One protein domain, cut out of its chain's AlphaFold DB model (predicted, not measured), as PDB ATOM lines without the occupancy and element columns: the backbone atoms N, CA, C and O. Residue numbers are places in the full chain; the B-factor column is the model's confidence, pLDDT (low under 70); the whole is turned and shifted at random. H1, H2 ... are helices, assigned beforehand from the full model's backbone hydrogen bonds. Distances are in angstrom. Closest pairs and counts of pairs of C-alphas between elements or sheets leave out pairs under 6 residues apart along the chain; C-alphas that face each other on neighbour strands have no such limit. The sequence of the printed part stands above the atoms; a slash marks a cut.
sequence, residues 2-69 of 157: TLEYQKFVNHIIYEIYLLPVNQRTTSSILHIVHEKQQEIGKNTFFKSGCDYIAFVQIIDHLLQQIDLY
ATOM      1  N   THR A   2     -51.927  48.148 -15.870       71.94
ATOM      2  CA  THR A   2     -51.993  47.263 -17.047       71.94
ATOM      3  C   THR A   2     -51.833  47.977 -18.397       71.94
ATOM      4  O   THR A   2     -51.100  47.500 -19.253       71.94
ATOM      5  N   LEU A   3     -52.443  49.157 -18.591       82.56
ATOM      6  CA  LEU A   3     -52.348  49.896 -19.861       82.56
ATOM      7  C   LEU A   3     -50.926  50.394 -20.179       82.56
ATOM      8  O   LEU A   3     -50.505  50.335 -21.330       82.56
ATOM      9  N   GLU A   4     -50.193  50.883 -19.178       84.81
ATOM     10  CA  GLU A   4     -48.820  51.367 -19.378       84.81
ATOM     11  C   GLU A   4     -47.878  50.199 -19.677       84.81
ATOM     12  O   GLU A   4     -47.076  50.281 -20.606       84.81
ATOM     13  N   TYR A   5     -48.047  49.068 -18.983       87.31
ATOM     14  CA  TYR A   5     -47.329  47.838 -19.316       87.31
ATOM     15  C   TYR A   5     -47.685  47.322 -20.711       87.31
ATOM     16  O   TYR A   5     -46.799  46.896 -21.443       87.31
ATOM     17  N   GLN A   6     -48.951  47.402 -21.125       92.12
ATOM     18  CA  GLN A   6     -49.343  46.981 -22.469       92.12
ATOM     19  C   GLN A   6     -48.676  47.850 -23.540       92.12
ATOM     20  O   GLN A   6     -48.169  47.320 -24.525       92.12
ATOM     21  N   LYS A   7     -48.634  49.178 -23.355       91.69
ATOM     22  CA  LYS A   7     -47.911  50.087 -24.260       91.69
ATOM     23  C   LYS A   7     -46.419  49.770 -24.299       91.69
ATOM     24  O   LYS A   7     -45.843  49.743 -25.384       91.69
ATOM     25  N   PHE A   8     -45.823  49.515 -23.133       92.38
ATOM     26  CA  PHE A   8     -44.426  49.114 -23.012       92.38
ATOM     27  C   PHE A   8     -44.156  47.851 -23.830       92.38
ATOM     28  O   PHE A   8     -43.376  47.889 -24.772       92.38
ATOM     29  N   VAL A   9     -44.878  46.767 -23.545       94.12
ATOM     30  CA  VAL A   9     -44.758  45.479 -24.240       94.12
ATOM     31  C   VAL A   9     -44.968  45.632 -25.744       94.12
ATOM     32  O   VAL A   9     -44.175  45.117 -26.526       94.12
ATOM     33  N   ASN A  10     -45.987  46.382 -26.170       94.94
ATOM     34  CA  ASN A  10     -46.242  46.626 -27.588       94.94
ATOM     35  C   ASN A  10     -45.038  47.272 -28.283       94.94
ATOM     36  O   ASN A  10     -44.717  46.892 -29.406       94.94
ATOM     37  N   HIS A  11     -44.383  48.228 -27.622       94.75
ATOM     38  CA  HIS A  11     -43.184  48.872 -28.144       94.75
ATOM     39  C   HIS A  11     -41.986  47.918 -28.168       94.75
ATOM     40  O   HIS A  11     -41.323  47.825 -29.192       94.75
ATOM     41  N   ILE A  12     -41.756  47.153 -27.096       95.19
ATOM     42  CA  ILE A  12     -40.689  46.144 -27.065       95.19
ATOM     43  C   ILE A  12     -40.857  45.151 -28.218       95.19
ATOM     44  O   ILE A  12     -39.917  44.920 -28.969       95.19
ATOM     45  N   ILE A  13     -42.063  44.613 -28.418       95.06
ATOM     46  CA  ILE A  13     -42.347  43.684 -29.521       95.06
ATOM     47  C   ILE A  13     -42.117  44.358 -30.870       95.06
ATOM     48  O   ILE A  13     -41.518  43.751 -31.750       95.06
ATOM     49  N   TYR A  14     -42.559  45.603 -31.049       95.38
ATOM     50  CA  TYR A  14     -42.282  46.344 -32.276       95.38
ATOM     51  C   TYR A  14     -40.776  46.383 -32.587       95.38
ATOM     52  O   TYR A  14     -40.379  45.944 -33.664       95.38
ATOM     53  N   GLU A  15     -39.950  46.802 -31.627       95.44
ATOM     54  CA  GLU A  15     -38.490  46.887 -31.777       95.44
ATOM     55  C   GLU A  15     -37.849  45.513 -32.048       95.44
ATOM     56  O   GLU A  15     -37.005  45.374 -32.932       95.44
ATOM     57  N   ILE A  16     -38.302  44.452 -31.371       94.12
ATOM     58  CA  ILE A  16     -37.811  43.083 -31.611       94.12
ATOM     59  C   ILE A  16     -38.048  42.652 -33.058       94.12
ATOM     60  O   ILE A  16     -37.189  42.025 -33.678       94.12
ATOM     61  N   TYR A  17     -39.222  42.966 -33.607       92.94
ATOM     62  CA  TYR A  17     -39.579  42.565 -34.965       92.94
ATOM     63  C   TYR A  17     -38.959  43.463 -36.043       92.94
ATOM     64  O   TYR A  17     -38.977  43.065 -37.210       92.94
ATOM     65  N   LEU A  18     -38.351  44.601 -35.678       92.94
ATOM     66  CA  LEU A  18     -37.442  45.349 -36.555       92.94
ATOM     67  C   LEU A  18     -36.078  44.664 -36.700       92.94
ATOM     68  O   LEU A  18     -35.413  44.840 -37.723       92.94
ATOM     69  N   LEU A  19     -35.663  43.861 -35.714       92.12
ATOM     70  CA  LEU A  19     -34.405  43.131 -35.798       92.12
ATOM     71  C   LEU A  19     -34.485  41.996 -36.835       92.12
ATOM     72  O   LEU A  19     -35.486  41.259 -36.889       92.12
ATOM     73  N   PRO A  20     -33.400  41.773 -37.602       90.44
ATOM     74  CA  PRO A  20     -33.187  40.536 -38.340       90.44
ATOM     75  C   PRO A  20     -33.347  39.313 -37.433       90.44
ATOM     76  O   PRO A  20     -32.941  39.334 -36.274       90.44
ATOM     77  N   VAL A  21     -33.895  38.216 -37.961       88.44
ATOM     78  CA  VAL A  21     -34.216  37.007 -37.175       88.44
ATOM     79  C   VAL A  21     -33.001  36.471 -36.408       88.44
ATOM     80  O   VAL A  21     -33.119  36.126 -35.240       88.44
ATOM     81  N   ASN A  22     -31.813  36.482 -37.019       89.38
ATOM     82  CA  ASN A  22     -30.561  36.051 -36.387       89.38
ATOM     83  C   ASN A  22     -30.055  36.990 -35.276       89.38
ATOM     84  O   ASN A  22     -29.115  36.639 -34.569       89.38
ATOM     85  N   GLN A  23     -30.646  38.176 -35.131       91.62
ATOM     86  CA  GLN A  23     -30.336  39.146 -34.081       91.62
ATOM     87  C   GLN A  23     -31.399  39.179 -32.977       91.62
ATOM     88  O   GLN A  23     -31.186  39.852 -31.968       91.62
ATOM     89  N   ARG A  24     -32.509  38.438 -33.110       90.50
ATOM     90  CA  ARG A  24     -33.569  38.307 -32.092       90.50
ATOM     91  C   ARG A  24     -33.142  37.355 -30.970       90.50
ATOM     92  O   ARG A  24     -33.768  36.332 -30.728       90.50
ATOM     93  N   THR A  25     -32.026  37.676 -30.328       90.00
ATOM     94  CA  THR A  25     -31.482  36.919 -29.197       90.00
ATOM     95  C   THR A  25     -32.028  37.461 -27.883       90.00
ATOM     96  O   THR A  25     -32.340  38.651 -27.791       90.00
ATOM     97  N   THR A  26     -32.044  36.637 -26.834       91.38
ATOM     98  CA  THR A  26     -32.366  37.061 -25.461       91.38
ATOM     99  C   THR A  26     -31.590  38.321 -25.056       91.38
ATOM    100  O   THR A  26     -32.166  39.248 -24.496       91.38
ATOM    101  N   SER A  27     -30.298  38.405 -25.401       93.00
ATOM    102  CA  SER A  27     -29.459  39.571 -25.090       93.00
ATOM    103  C   SER A  27     -29.938  40.842 -25.794       93.00
ATOM    104  O   SER A  27     -29.993  41.898 -25.168       93.00
ATOM    105  N   SER A  28     -30.292  40.755 -27.079       93.38
ATOM    106  CA  SER A  28     -30.811  41.899 -27.839       93.38
ATOM    107  C   SER A  28     -32.154  42.365 -27.285       93.38
ATOM    108  O   SER A  28     -32.387  43.560 -27.141       93.38
ATOM    109  N   ILE A  29     -33.028  41.422 -26.922       92.88
ATOM    110  CA  ILE A  29     -34.340  41.731 -26.349       92.88
ATOM    111  C   ILE A  29     -34.180  42.426 -24.992       92.88
ATOM    112  O   ILE A  29     -34.801  43.459 -24.753       92.88
ATOM    113  N   LEU A  30     -33.310  41.908 -24.120       94.19
ATOM    114  CA  LEU A  30     -33.008  42.533 -22.830       94.19
ATOM    115  C   LEU A  30     -32.412  43.937 -22.990       94.19
ATOM    116  O   LEU A  30     -32.706  44.814 -22.178       94.19
ATOM    117  N   HIS A  31     -31.619  44.169 -24.039       95.12
ATOM    118  CA  HIS A  31     -31.107  45.499 -24.358       95.12
ATOM    119  C   HIS A  31     -32.237  46.470 -24.726       95.12
ATOM    120  O   HIS A  31     -32.345  47.518 -24.097       95.12
ATOM    121  N   ILE A  32     -33.140  46.082 -25.635       95.38
ATOM    122  CA  ILE A  32     -34.328  46.880 -26.002       95.38
ATOM    123  C   ILE A  32     -35.173  47.199 -24.757       95.38
ATOM    124  O   ILE A  32     -35.597  48.337 -24.546       95.38
ATOM    125  N   VAL A  33     -35.403  46.200 -23.897       93.00
ATOM    126  CA  VAL A  33     -36.128  46.376 -22.630       93.00
ATOM    127  C   VAL A  33     -35.435  47.408 -21.747       93.00
ATOM    128  O   VAL A  33     -36.096  48.310 -21.230       93.00
ATOM    129  N   HIS A  34     -34.117  47.302 -21.589       91.62
ATOM    130  CA  HIS A  34     -33.333  48.230 -20.789       91.62
ATOM    131  C   HIS A  34     -33.403  49.662 -21.331       91.62
ATOM    132  O   HIS A  34     -33.686  50.583 -20.565       91.62
ATOM    133  N   GLU A  35     -33.193  49.858 -22.633       93.06
ATOM    134  CA  GLU A  35     -33.260  51.178 -23.269       93.06
ATOM    135  C   GLU A  35     -34.636  51.817 -23.067       93.06
ATOM    136  O   GLU A  35     -34.732  52.961 -22.608       93.06
ATOM    137  N   LYS A  36     -35.715  51.051 -23.281       91.12
ATOM    138  CA  LYS A  36     -37.069  51.577 -23.092       91.12
ATOM    139  C   LYS A  36     -37.378  51.917 -21.636       91.12
ATOM    140  O   LYS A  36     -38.081  52.891 -21.357       91.12
ATOM    141  N   GLN A  37     -36.863  51.133 -20.691       88.00
ATOM    142  CA  GLN A  37     -36.984  51.451 -19.268       88.00
ATOM    143  C   GLN A  37     -36.273  52.755 -18.899       88.00
ATOM    144  O   GLN A  37     -36.800  53.509 -18.078       88.00
ATOM    145  N   GLN A  38     -35.093  53.026 -19.473       87.81
ATOM    146  CA  GLN A  38     -34.386  54.287 -19.227       87.81
ATOM    147  C   GLN A  38     -35.173  55.481 -19.772       87.81
ATOM    148  O   GLN A  38     -35.299  56.482 -19.070       87.81
ATOM    149  N   GLU A  39     -35.755  55.359 -20.969       86.94
ATOM    150  CA  GLU A  39     -36.562  56.417 -21.597       86.94
ATOM    151  C   GLU A  39     -37.788  56.795 -20.752       86.94
ATOM    152  O   GLU A  39     -38.068  57.972 -20.535       86.94
ATOM    153  N   ILE A  40     -38.516  55.797 -20.247       80.94
ATOM    154  CA  ILE A  40     -39.755  56.021 -19.486       80.94
ATOM    155  C   ILE A  40     -39.469  56.449 -18.032       80.94
ATOM    156  O   ILE A  40     -40.337  57.006 -17.353       80.94
ATOM    157  N   GLY A  41     -38.249  56.209 -17.547       72.88
ATOM    158  CA  GLY A  41     -37.819  56.519 -16.190       72.88
ATOM    159  C   GLY A  41     -38.321  55.513 -15.147       72.88
ATOM    160  O   GLY A  41     -39.445  55.007 -15.190       72.88
ATOM    161  N   LYS A  42     -37.481  55.246 -14.136       65.88
ATOM    162  CA  LYS A  42     -37.733  54.229 -13.091       65.88
ATOM    163  C   LYS A  42     -39.026  54.462 -12.292       65.88
ATOM    164  O   LYS A  42     -39.632  53.510 -11.812       65.88
ATOM    165  N   ASN A  43     -39.485  55.707 -12.184       66.50
ATOM    166  CA  ASN A  43     -40.636  56.075 -11.349       66.50
ATOM    167  C   ASN A  43     -42.001  55.725 -11.973       66.50
ATOM    168  O   ASN A  43     -43.026  55.819 -11.294       66.50
ATOM    169  N   THR A  44     -42.038  55.339 -13.251       69.94
ATOM    170  CA  THR A  44     -43.297  55.090 -13.970       69.94
ATOM    171  C   THR A  44     -43.898  53.727 -13.631       69.94
ATOM    172  O   THR A  44     -45.106  53.626 -13.412       69.94
ATOM    173  N   PHE A  45     -43.059  52.693 -13.531       63.47
ATOM    174  CA  PHE A  45     -43.500  51.314 -13.294       63.47
ATOM    175  C   PHE A  45     -43.243  50.836 -11.864       63.47
ATOM    176  O   PHE A  45     -44.038  50.073 -11.333       63.47
ATOM    177  N   PHE A  46     -42.183  51.312 -11.208       69.88
ATOM    178  CA  PHE A  46     -41.695  50.730  -9.953       69.88
ATOM    179  C   PHE A  46     -42.124  51.537  -8.726       69.88
ATOM    180  O   PHE A  46     -41.290  52.074  -7.999       69.88
ATOM    181  N   LYS A  47     -43.439  51.655  -8.501       69.94
ATOM    182  CA  LYS A  47     -43.976  52.358  -7.319       69.94
ATOM    183  C   LYS A  47     -43.963  51.483  -6.065       69.94
ATOM    184  O   LYS A  47     -43.919  52.009  -4.956       69.94
ATOM    185  N   SER A  48     -43.973  50.164  -6.239       71.94
ATOM    186  CA  SER A  48     -43.872  49.167  -5.177       71.94
ATOM    187  C   SER A  48     -42.990  47.984  -5.597       71.94
ATOM    188  O   SER A  48     -42.755  47.750  -6.782       71.94
ATOM    189  N   GLY A  49     -42.521  47.202  -4.619       72.94
ATOM    190  CA  GLY A  49     -41.784  45.961  -4.893       72.94
ATOM    191  C   GLY A  49     -42.609  44.931  -5.676       72.94
ATOM    192  O   GLY A  49     -42.061  44.222  -6.516       72.94
ATOM    193  N   CYS A  50     -43.931  44.896  -5.472       79.75
ATOM    194  CA  CYS A  50     -44.839  44.031  -6.229       79.75
ATOM    195  C   CYS A  50     -44.853  44.380  -7.724       79.75
ATOM    196  O   CYS A  50     -44.882  43.479  -8.560       79.75
ATOM    197  N   ASP A  51     -44.763  45.669  -8.065       80.12
ATOM    198  CA  ASP A  51     -44.736  46.106  -9.464       80.12
ATOM    199  C   ASP A  51     -43.455  45.648 -10.169       80.12
ATOM    200  O   ASP A  51     -43.485  45.290 -11.345       80.12
ATOM    201  N   TYR A  52     -42.333  45.609  -9.441       82.06
ATOM    202  CA  TYR A  52     -41.071  45.092  -9.967       82.06
ATOM    203  C   TYR A  52     -41.154  43.593 -10.277       82.06
ATOM    204  O   TYR A  52     -40.721  43.164 -11.343       82.06
ATOM    205  N   ILE A  53     -41.752  42.802  -9.380       86.38
ATOM    206  CA  ILE A  53     -41.941  41.360  -9.591       86.38
ATOM    207  C   ILE A  53     -42.837  41.111 -10.808       86.38
ATOM    208  O   ILE A  53     -42.463  40.334 -11.685       86.38
ATOM    209  N   ALA A  54     -43.969  41.814 -10.901       86.88
ATOM    210  CA  ALA A  54     -44.882  41.695 -12.035       86.88
ATOM    211  C   ALA A  54     -44.193  42.055 -13.359       86.88
ATOM    212  O   ALA A  54     -44.355  41.360 -14.360       86.88
ATOM    213  N   PHE A  55     -43.377  43.112 -13.364       88.69
ATOM    214  CA  PHE A  55     -42.592  43.482 -14.534       88.69
ATOM    215  C   PHE A  55     -41.620  42.372 -14.952       88.69
ATOM    216  O   PHE A  55     -41.587  42.004 -16.125       88.69
ATOM    217  N   VAL A  56     -40.846  41.823 -14.011       89.88
ATOM    218  CA  VAL A  56     -39.893  40.742 -14.304       89.88
ATOM    219  C   VAL A  56     -40.618  39.518 -14.866       89.88
ATOM    220  O   VAL A  56     -40.163  38.970 -15.864       89.88
ATOM    221  N   GLN A  57     -41.769  39.143 -14.301       93.06
ATOM    222  CA  GLN A  57     -42.594  38.041 -14.812       93.06
ATOM    223  C   GLN A  57     -43.077  38.286 -16.248       93.06
ATOM    224  O   GLN A  57     -42.965  37.404 -17.093       93.06
ATOM    225  N   ILE A  58     -43.561  39.495 -16.552       93.12
ATOM    226  CA  ILE A  58     -44.007  39.868 -17.904       93.12
ATOM    227  C   ILE A  58     -42.869  39.732 -18.920       93.12
ATOM    228  O   ILE A  58     -43.082  39.223 -20.021       93.12
ATOM    229  N   ILE A  59     -41.667  40.199 -18.569       93.44
ATOM    230  CA  ILE A  59     -40.505  40.116 -19.457       93.44
ATOM    231  C   ILE A  59     -40.031  38.673 -19.617       93.44
ATOM    232  O   ILE A  59     -39.730  38.273 -20.738       93.44
ATOM    233  N   ASP A  60     -39.999  37.889 -18.542       94.12
ATOM    234  CA  ASP A  60     -39.616  36.477 -18.596       94.12
ATOM    235  C   ASP A  60     -40.541  35.681 -19.530       94.12
ATOM    236  O   ASP A  60     -40.076  35.042 -20.474       94.12
ATOM    237  N   HIS A  61     -41.859  35.820 -19.366       94.81
ATOM    238  CA  HIS A  61     -42.822  35.182 -20.263       94.81
ATOM    239  C   HIS A  61     -42.701  35.686 -21.704       94.81
ATOM    240  O   HIS A  61     -42.831  34.903 -22.641       94.81
ATOM    241  N   LEU A  62     -42.419  36.975 -21.920       93.38
ATOM    242  CA  LEU A  62     -42.192  37.498 -23.268       93.38
ATOM    243  C   LEU A  62     -40.977  36.830 -23.930       93.38
ATOM    244  O   LEU A  62     -41.069  36.421 -25.088       93.38
ATOM    245  N   LEU A  63     -39.864  36.705 -23.202       92.50
ATOM    246  CA  LEU A  63     -38.638  36.068 -23.689       92.50
ATOM    247  C   LEU A  63     -38.882  34.607 -24.069       92.50
ATOM    248  O   LEU A  63     -38.561  34.218 -25.192       92.50
ATOM    249  N   GLN A  64     -39.537  33.841 -23.191       91.06
ATOM    250  CA  GLN A  64     -39.884  32.442 -23.457       91.06
ATOM    251  C   GLN A  64     -40.667  32.289 -24.768       91.06
ATOM    252  O   GLN A  64     -40.390  31.399 -25.566       91.06
ATOM    253  N   GLN A  65     -41.624  33.181 -25.027       89.75
ATOM    254  CA  GLN A  65     -42.460  33.107 -26.224       89.75
ATOM    255  C   GLN A  65     -41.705  33.522 -27.488       89.75
ATOM    256  O   GLN A  65     -41.894  32.921 -28.540       89.75
ATOM    257  N   ILE A  66     -40.833  34.526 -27.423       83.62
ATOM    258  CA  ILE A  66     -40.037  34.921 -28.594       83.62
ATOM    259  C   ILE A  66     -39.043  33.821 -28.969       83.62
ATOM    260  O   ILE A  66     -38.900  33.521 -30.154       83.62
ATOM    261  N   ASP A  67     -38.409  33.192 -27.979       76.12
ATOM    262  CA  ASP A  67     -37.464  32.097 -28.210       76.12
ATOM    263  C   ASP A  67     -38.153  30.873 -28.837       76.12
ATOM    264  O   ASP A  67     -37.589  30.233 -29.725       76.12
ATOM    265  N   LEU A  68     -39.406  30.592 -28.456       75.00
ATOM    266  CA  LEU A  68     -40.223  29.546 -29.081       75.00
ATOM    267  C   LEU A  68     -40.605  29.864 -30.537       75.00
ATOM    268  O   LEU A  68     -40.802  28.946 -31.334       75.00
ATOM    269  N   TYR A  69     -40.713  31.145 -30.896       68.19
ATOM    270  CA  TYR A  69     -41.269  31.583 -32.174       68.19
ATOM    271  C   TYR A  69     -40.311  32.488 -32.949       68.19
ATOM    272  O   TYR A  69     -40.594  33.658 -33.221       68.19
TER     273      TYR A  69
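This is residues 2 to 69 of the 157 residues of an uncharacterized protein of Pontibacillus chungwhensis BH030062 (UniProt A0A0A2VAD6). Three helices lie in a triangle when viewed along the length of the domain: H1 and H2 cross near their middles, and H3, the longest helix, runs below both. H2 and H3 make a loose V, near each other where H2 begins and open toward the end of H2 and the start of H3, where the link of residues 41 to 48 spans the gap; residues 47 to 53, of which 49 to 53 belong to H3, stick out at that end. The printed part has 68 residues with three named helices, H1, H2 and H3 in that order along the chain, and no named strand; the class is all helix. The whole is compact, with a radius of gyration of the C-alphas of 12.0 A, and its outline is elongated, spanning 36 by 22 by 20 A.

H1 is residues 2 to 18, from C-alpha 2 at (-51.993, 47.263, -17.047) to C-alpha 18, 24.4 A from first to last C-alpha. H2 is residues 26 to 40, beginning at C-alpha 26 at (-32.366, 37.061, -25.461), and measures 21.2 A. H3 is residues 49 to 68, measures 29.3 A and ends at C-alpha 68 at (-40.223, 29.546, -29.081).

H1 and H2 touch, with the C-alphas of Ile 12 and Val 33 the closest pair at 6.4 A. Their lines stand at a steep tilt of 49 degrees, and they run opposite ways. Their centres are 10.7 A apart. H2 and H3 only just touch, with 3 pairs of C-alphas within 8 A; H2 does so with residues 26 to 29 alone and H3 with residues 63 to 67 alone. Their closest C-alphas are those of Thr 26 and Leu 63, 6.6 A apart. These two helices form a helical hairpin, running opposite ways at a steep tilt of 38 degrees, only just beyond shallow, with centres 12.6 A apart. H1 and H3 are near each other, with 13 pairs of C-alphas within 10 A but no pair within 8 A. In H1, H2 and H3, every pair of O of residue i and N of residue i+4 is within hydrogen-bond range.

The two C-alphas farthest apart are those of Asn 22 and Ser 48, 36.4 A. The printed part runs from residue 2 to 69 and has no cut. The link from H1 to H2, 7 residues, and the link from H2 to H3, 8 residues, are both short. The mean pLDDT of the printed part is 86.8, and the model's confidence is under 70 at residues 42 to 47 and residue 69.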